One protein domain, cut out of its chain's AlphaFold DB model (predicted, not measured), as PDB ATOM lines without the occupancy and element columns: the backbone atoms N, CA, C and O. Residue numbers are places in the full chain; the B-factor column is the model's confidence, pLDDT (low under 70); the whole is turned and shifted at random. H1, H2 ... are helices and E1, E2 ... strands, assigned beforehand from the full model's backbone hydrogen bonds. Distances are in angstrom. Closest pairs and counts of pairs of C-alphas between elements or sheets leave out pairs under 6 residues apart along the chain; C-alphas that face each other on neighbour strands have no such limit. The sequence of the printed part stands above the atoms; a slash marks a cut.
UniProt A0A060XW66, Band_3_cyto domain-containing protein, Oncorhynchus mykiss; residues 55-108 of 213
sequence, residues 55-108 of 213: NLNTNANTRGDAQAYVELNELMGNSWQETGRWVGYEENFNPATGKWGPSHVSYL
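What this domain is: This is residues 55 to 108 of the 213 residues of the protein "Band_3_cyto domain-containing protein" of Oncorhynchus mykiss (UniProt A0A060XW66). A long, narrow ribbon of three antiparallel strands, with E2 between E1 and E3, makes most of the length; the short helix H1 lies off one end of it. After E3, the unnamed stretch 95 to 108 folds back beside E3. The printed part has 54 residues, under half of them in named elements, which follow as H1, E1, E2, E3; the class is mostly strand. The whole is loose, with a radius of gyration of the C-alphas of 13.0 A, and elongated, spanning 38 by 22 by 18 A.

How they stand to each other: H1, residues 58 to 61, is not on the sheet; it is too short for an O i to N i+4 pair, and its one O i to N i+3 pair is within hydrogen-bond range. E1, residues 70 to 76, and E2, residues 79 to 87, form a hairpin, antiparallel at 158 degrees between directions; N 72 and O 84 are 2.8 A apart, within hydrogen-bond range. The closest C-alphas of H1 and E2, those of Asn 61 and Val 87, are 7.6 A apart. E2 and E3, residues 89 to 94, form a second hairpin, antiparallel at 151 degrees, with N 89 and O 87 at 2.8 A. The three strands make a meander, each the antiparallel neighbour of the one before. H1 and E3 are apart. Residues 93 to 94 of E3 pair antiparallel with residues 99 to 100.

Where its parts are: H1 begins at C-alpha 58, (239.684, 269.181, 429.291), and measures 5.4 A from first to last C-alpha. E1 measures 18.9 A. E2 measures 23.9 A and bends by 50 degrees at residue 83. E3 measures 16.4 A and ends at C-alpha 94, (241.172, 287.810, 450.339).

The domain as a whole: The C-alphas farthest apart, of Gly 64 and Ala 96, are 38.3 A apart. The printed part has no cut, and no link is long. Mean pLDDT of the printed part is 79.8; residues 55 to 66 are under 70.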
ATOM      1  N   ASN A  55     237.091 269.147 437.015       48.34
ATOM      2  CA  ASN A  55     236.452 269.797 435.885       48.34
ATOM      3  C   ASN A  55     237.037 269.191 434.593       48.34
ATOM      4  O   ASN A  55     237.970 269.726 434.000       48.34
ATOM      5  N   LEU A  56     236.501 268.033 434.191       47.03
ATOM      6  CA  LEU A  56     236.893 267.212 433.042       47.03
ATOM      7  C   LEU A  56     236.528 267.871 431.705       47.03
ATOM      8  O   LEU A  56     236.635 267.236 430.657       47.03
ATOM      9  N   ASN A  57     236.135 269.151 431.710       51.97
ATOM     10  CA  ASN A  57     236.125 269.998 430.523       51.97
ATOM     11  C   ASN A  57     237.582 270.279 430.100       51.97
ATOM     12  O   ASN A  57     238.091 271.400 430.181       51.97
ATOM     13  N   THR A  58     238.275 269.220 429.691       45.44
ATOM     14  CA  THR A  58     239.684 269.181 429.291       45.44
ATOM     15  C   THR A  58     239.972 270.182 428.177       45.44
ATOM     16  O   THR A  58     241.029 270.792 428.150       45.44
ATOM     17  N   ASN A  59     239.013 270.499 427.319       52.03
ATOM     18  CA  ASN A  59     239.170 271.510 426.272       52.03
ATOM     19  C   ASN A  59     239.375 272.956 426.784       52.03
ATOM     20  O   ASN A  59     239.841 273.783 426.005       52.03
ATOM     21  N   ALA A  60     239.057 273.283 428.044       51.41
ATOM     22  CA  ALA A  60     239.334 274.614 428.608       51.41
ATOM     23  C   ALA A  60     240.734 274.723 429.243       51.41
ATOM     24  O   ALA A  60     241.357 275.779 429.162       51.41
ATOM     25  N   ASN A  61     241.231 273.632 429.840       49.22
ATOM     26  CA  ASN A  61     242.479 273.629 430.612       49.22
ATOM     27  C   ASN A  61     243.629 272.874 429.930       49.22
ATOM     28  O   ASN A  61     244.756 272.965 430.406       49.22
ATOM     29  N   THR A  62     243.358 272.147 428.843       47.56
ATOM     30  CA  THR A  62     244.351 271.437 428.030       47.56
ATOM     31  C   THR A  62     244.152 271.751 426.549       47.56
ATOM     32  O   THR A  62     243.180 271.322 425.927       47.56
ATOM     33  N   ARG A  63     245.082 272.519 425.966       51.50
ATOM     34  CA  ARG A  63     245.228 272.650 424.508       51.50
ATOM     35  C   ARG A  63     246.359 271.708 424.087       51.50
ATOM     36  O   ARG A  63     247.521 272.095 424.107       51.50
ATOM     37  N   GLY A  64     246.024 270.454 423.780       61.41
ATOM     38  CA  GLY A  64     247.023 269.382 423.664       61.41
ATOM     39  C   GLY A  64     247.503 268.931 425.048       61.41
ATOM     40  O   GLY A  64     246.673 268.731 425.927       61.41
ATOM     41  N   ASP A  65     248.818 268.831 425.256       53.66
ATOM     42  CA  ASP A  65     249.427 268.354 426.513       53.66
ATOM     43  C   ASP A  65     249.692 269.472 427.549       53.66
ATOM     44  O   ASP A  65     250.230 269.221 428.627       53.66
ATOM     45  N   ALA A  66     249.348 270.726 427.238       60.09
ATOM     46  CA  ALA A  66     249.682 271.878 428.074       60.09
ATOM     47  C   ALA A  66     248.555 272.233 429.056       60.09
ATOM     48  O   ALA A  66     247.452 272.575 428.631       60.09
ATOM     49  N   GLN A  67     248.852 272.215 430.360       71.56
ATOM     50  CA  GLN A  67     247.951 272.692 431.411       71.56
ATOM     51  C   GLN A  67     247.937 274.228 431.460       71.56
ATOM     52  O   GLN A  67     248.977 274.861 431.646       71.56
ATOM     53  N   ALA A  68     246.758 274.831 431.312       77.56
ATOM     54  CA  ALA A  68     246.587 276.276 431.393       77.56
ATOM     55  C   ALA A  68     246.540 276.759 432.852       77.56
ATOM     56  O   ALA A  68     245.850 276.182 433.694       77.56
ATOM     57  N   TYR A  69     247.237 277.862 433.117       84.25
ATOM     58  CA  TYR A  69     247.117 278.640 434.344       84.25
ATOM     59  C   TYR A  69     246.525 280.003 434.007       84.25
ATOM     60  O   TYR A  69     246.983 280.671 433.074       84.25
ATOM     61  N   VAL A  70     245.506 280.410 434.759       88.88
ATOM     62  CA  VAL A  70     244.796 281.675 434.539       88.88
ATOM     63  C   VAL A  70     244.896 282.533 435.792       88.88
ATOM     64  O   VAL A  70     244.617 282.054 436.883       88.88
ATOM     65  N   GLU A  71     245.233 283.812 435.622       90.81
ATOM     66  CA  GLU A  71     245.210 284.822 436.687       90.81
ATOM     67  C   GLU A  71     244.159 285.885 436.379       90.81
ATOM     68  O   GLU A  71     244.160 286.484 435.297       90.81
ATOM     69  N   LEU A  72     243.314 286.192 437.357       92.00
ATOM     70  CA  LEU A  72     242.448 287.361 437.340       92.00
ATOM     71  C   LEU A  72     243.139 288.499 438.086       92.00
ATOM     72  O   LEU A  72     243.450 288.395 439.270       92.00
ATOM     73  N   ASN A  73     243.350 289.605 437.376       91.31
ATOM     74  CA  ASN A  73     243.906 290.826 437.938       91.31
ATOM     75  C   ASN A  73     242.880 291.956 437.835       91.31
ATOM     76  O   ASN A  73     242.361 292.233 436.751       91.31
ATOM     77  N   GLU A  74     242.640 292.652 438.941       91.00
ATOM     78  CA  GLU A  74     241.777 293.829 439.002       91.00
ATOM     79  C   GLU A  74     242.604 295.091 439.267       91.00
ATOM     80  O   GLU A  74     243.540 295.098 440.070       91.00
ATOM     81  N   LEU A  75     242.271 296.184 438.578       90.44
ATOM     82  CA  LEU A  75     242.933 297.468 438.783       90.44
ATOM     83  C   LEU A  75     242.364 298.147 440.034       90.44
ATOM     84  O   LEU A  75     241.271 298.714 440.003       90.44
ATOM     85  N   MET A  76     243.133 298.129 441.120       87.06
ATOM     86  CA  MET A  76     242.792 298.768 442.390       87.06
ATOM     87  C   MET A  76     243.628 300.040 442.555       87.06
ATOM     88  O   MET A  76     244.840 299.998 442.782       87.06
ATOM     89  N   GLY A  77     242.992 301.204 442.405       86.62
ATOM     90  CA  GLY A  77     243.687 302.492 442.426       86.62
ATOM     91  C   GLY A  77     244.666 302.626 441.256       86.62
ATOM     92  O   GLY A  77     244.244 302.855 440.127       86.62
ATOM     93  N   ASN A  78     245.966 302.485 441.535       85.19
ATOM     94  CA  ASN A  78     247.051 302.630 440.553       85.19
ATOM     95  C   ASN A  78     247.879 301.345 440.368       85.19
ATOM     96  O   ASN A  78     248.990 301.411 439.845       85.19
ATOM     97  N   SER A  79     247.388 300.186 440.812       88.25
ATOM     98  CA  SER A  79     248.097 298.909 440.659       88.25
ATOM     99  C   SER A  79     247.155 297.768 440.306       88.25
ATOM    100  O   SER A  79     246.037 297.703 440.815       88.25
ATOM    101  N   TRP A  80     247.630 296.857 439.461       90.44
ATOM    102  CA  TRP A  80     246.938 295.604 439.171       90.44
ATOM    103  C   TRP A  80     247.176 294.619 440.307       90.44
ATOM    104  O   TRP A  80     248.326 294.260 440.563       90.44
ATOM    105  N   GLN A  81     246.106 294.206 440.975       90.38
ATOM    106  CA  GLN A  81     246.146 293.235 442.059       90.38
ATOM    107  C   GLN A  81     245.536 291.920 441.590       90.38
ATOM    108  O   GLN A  81     244.458 291.910 441.002       90.38
ATOM    109  N   GLU A  82     246.227 290.820 441.864       90.19
ATOM    110  CA  GLU A  82     245.700 289.481 441.632       90.19
ATOM    111  C   GLU A  82     244.563 289.208 442.627       90.19
ATOM    112  O   GLU A  82     244.741 289.358 443.839       90.19
ATOM    113  N   THR A  83     243.382 288.863 442.118       91.62
ATOM    114  CA  THR A  83     242.183 288.605 442.938       91.62
ATOM    115  C   THR A  83     241.690 287.167 442.835       91.62
ATOM    116  O   THR A  83     240.939 286.710 443.700       91.62
ATOM    117  N   GLY A  84     242.135 286.427 441.821       91.56
ATOM    118  CA  GLY A  84     241.790 285.025 441.628       91.56
ATOM    119  C   GLY A  84     242.764 284.318 440.697       91.56
ATOM    120  O   GLY A  84     243.404 284.967 439.867       91.56
ATOM    121  N   ARG A  85     242.857 282.994 440.820       91.56
ATOM    122  CA  ARG A  85     243.678 282.148 439.944       91.56
ATOM    123  C   ARG A  85     243.050 280.775 439.727       91.56
ATOM    124  O   ARG A  85     242.295 280.306 440.577       91.56
ATOM    125  N   TRP A  86     243.373 280.150 438.593       88.75
ATOM    126  CA  TRP A  86     242.839 278.846 438.202       88.75
ATOM    127  C   TRP A  86     243.910 277.888 437.686       88.75
ATOM    128  O   TRP A  86     244.657 278.228 436.764       88.75
ATOM    129  N   VAL A  87     243.887 276.661 438.219       85.06
ATOM    130  CA  VAL A  87     244.560 275.455 437.694       85.06
ATOM    131  C   VAL A  87     243.655 274.255 437.959       85.06
ATOM    132  O   VAL A  87     243.773 273.576 438.976       85.06
ATOM    133  N   GLY A  88     242.672 274.019 437.090       81.81
ATOM    134  CA  GLY A  88     241.601 273.050 437.372       81.81
ATOM    135  C   GLY A  88     240.573 273.570 438.384       81.81
ATOM    136  O   GLY A  88     239.385 273.605 438.064       81.81
ATOM    137  N   TYR A  89     241.043 274.028 439.546       85.25
ATOM    138  CA  TYR A  89     240.273 274.655 440.622       85.25
ATOM    139  C   TYR A  89     240.520 276.159 440.699       85.25
ATOM    140  O   TYR A  89     241.546 276.644 440.223       85.25
ATOM    141  N   GLU A  90     239.582 276.870 441.313       88.50
ATOM    142  CA  GLU A  90     239.646 278.296 441.613       88.50
ATOM    143  C   GLU A  90     240.151 278.545 443.031       88.50
ATOM    144  O   GLU A  90     239.702 277.916 443.992       88.50
ATOM    145  N   GLU A  91     241.013 279.544 443.166       90.25
ATOM    146  CA  GLU A  91     241.327 280.182 444.439       90.25
ATOM    147  C   GLU A  91     241.078 281.683 444.328       90.25
ATOM    148  O   GLU A  91     241.453 282.315 443.338       90.25
ATOM    149  N   ASN A  92     240.484 282.276 445.365       92.06
ATOM    150  CA  ASN A  92     240.296 283.723 445.453       92.06
ATOM    151  C   ASN A  92     241.231 284.321 446.500       92.06
ATOM    152  O   ASN A  92     241.424 283.763 447.586       92.06
ATOM    153  N   PHE A  93     241.771 285.496 446.200       90.38
ATOM    154  CA  PHE A  93     242.577 286.255 447.142       90.38
ATOM    155  C   PHE A  93     241.673 287.082 448.059       90.38
ATOM    156  O   PHE A  93     240.814 287.833 447.596       90.38
ATOM    157  N   ASN A  94     241.875 286.978 449.373       87.75
ATOM    158  CA  ASN A  94     241.172 287.810 450.339       87.75
ATOM    159  C   ASN A  94     242.035 289.034 450.702       87.75
ATOM    160  O   ASN A  94     243.005 288.895 451.456       87.75
ATOM    161  N   PRO A  95     241.678 290.250 450.244       83.06
ATOM    162  CA  PRO A  95     242.486 291.444 450.487       83.06
ATOM    163  C   PRO A  95     242.499 291.878 451.959       83.06
ATOM    164  O   PRO A  95     243.427 292.564 452.377       83.06
ATOM    165  N   ALA A  96     241.501 291.481 452.758       84.50
ATOM    166  CA  ALA A  96     241.441 291.826 454.177       84.50
ATOM    167  C   ALA A  96     242.397 290.975 455.025       84.50
ATOM    168  O   ALA A  96     242.928 291.457 456.023       84.50
ATOM    169  N   THR A  97     242.618 289.715 454.640       86.56
ATOM    170  CA  THR A  97     243.508 288.793 455.367       86.56
ATOM    171  C   THR A  97     244.877 288.634 454.710       86.56
ATOM    172  O   THR A  97     245.792 288.123 455.353       86.56
ATOM    173  N   GLY A  98     245.027 289.054 453.448       85.88
ATOM    174  CA  GLY A  98     246.246 288.880 452.658       85.88
ATOM    175  C   GLY A  98     246.545 287.419 452.315       85.88
ATOM    176  O   GLY A  98     247.701 287.078 452.069       85.88
ATOM    177  N   LYS A  99     245.534 286.542 452.362       88.69
ATOM    178  CA  LYS A  99     245.677 285.097 452.147       88.69
ATOM    179  C   LYS A  99     244.779 284.615 451.016       88.69
ATOM    180  O   LYS A  99     243.693 285.156 450.800       88.69
ATOM    181  N   TRP A 100     245.228 283.559 450.351       89.56
ATOM    182  CA  TRP A 100     244.418 282.788 449.418       89.56
ATOM    183  C   TRP A 100     243.378 281.959 450.174       89.56
ATOM    184  O   TRP A 100     243.658 281.426 451.253       89.56
ATOM    185  N   GLY A 101     242.159 281.918 449.640       88.62
ATOM    186  CA  GLY A 101     241.112 281.009 450.094       88.62
ATOM    187  C   GLY A 101     241.396 279.560 449.683       88.62
ATOM    188  O   GLY A 101     242.320 279.319 448.909       88.62
ATOM    189  N   PRO A 102     240.611 278.596 450.189       88.81
ATOM    190  CA  PRO A 102     240.736 277.203 449.779       88.81
ATOM    191  C   PRO A 102     240.406 277.023 448.291       88.81
ATOM    192  O   PRO A 102     239.533 277.712 447.745       88.81
ATOM    193  N   SER A 103     241.069 276.054 447.664       88.88
ATOM    194  CA  SER A 103     240.753 275.603 446.310       88.88
ATOM    195  C   SER A 103     239.314 275.077 446.236       88.88
ATOM    196  O   SER A 103     238.888 274.271 447.065       88.88
ATOM    197  N   HIS A 104     238.543 275.537 445.251       85.50
ATOM    198  CA  HIS A 104     237.154 275.118 445.051       85.50
ATOM    199  C   HIS A 104     236.765 275.110 443.568       85.50
ATOM    200  O   HIS A 104     237.491 275.594 442.701       85.50
ATOM    201  N   VAL A 105     235.615 274.515 443.253       89.12
ATOM    202  CA  VAL A 105     235.067 274.519 441.889       89.12
ATOM    203  C   VAL A 105     234.441 275.882 441.600       89.12
ATOM    204  O   VAL A 105     233.676 276.390 442.414       89.12
ATOM    205  N   SER A 106     234.722 276.460 440.433       87.81
ATOM    206  CA  SER A 106     234.149 277.745 440.030       87.81
ATOM    207  C   SER A 106     232.636 277.702 439.866       87.81
ATOM    208  O   SER A 106     232.091 276.838 439.174       87.81
ATOM    209  N   TYR A 107     231.966 278.729 440.383       90.44
ATOM    210  CA  TYR A 107     230.546 278.966 440.140       90.44
ATOM    211  C   TYR A 107     230.357 280.330 439.477       90.44
ATOM    212  O   TYR A 107     230.707 281.370 440.031       90.44
ATOM    213  N   LEU A 108     229.775 280.338 438.278       91.94
ATOM    214  CA  LEU A 108     229.527 281.563 437.520       91.94
ATOM    215  C   LEU A 108     228.062 281.976 437.621       91.94
ATOM    216  O   LEU A 108     227.145 281.166 437.490       91.94
TER     217      LEU A 108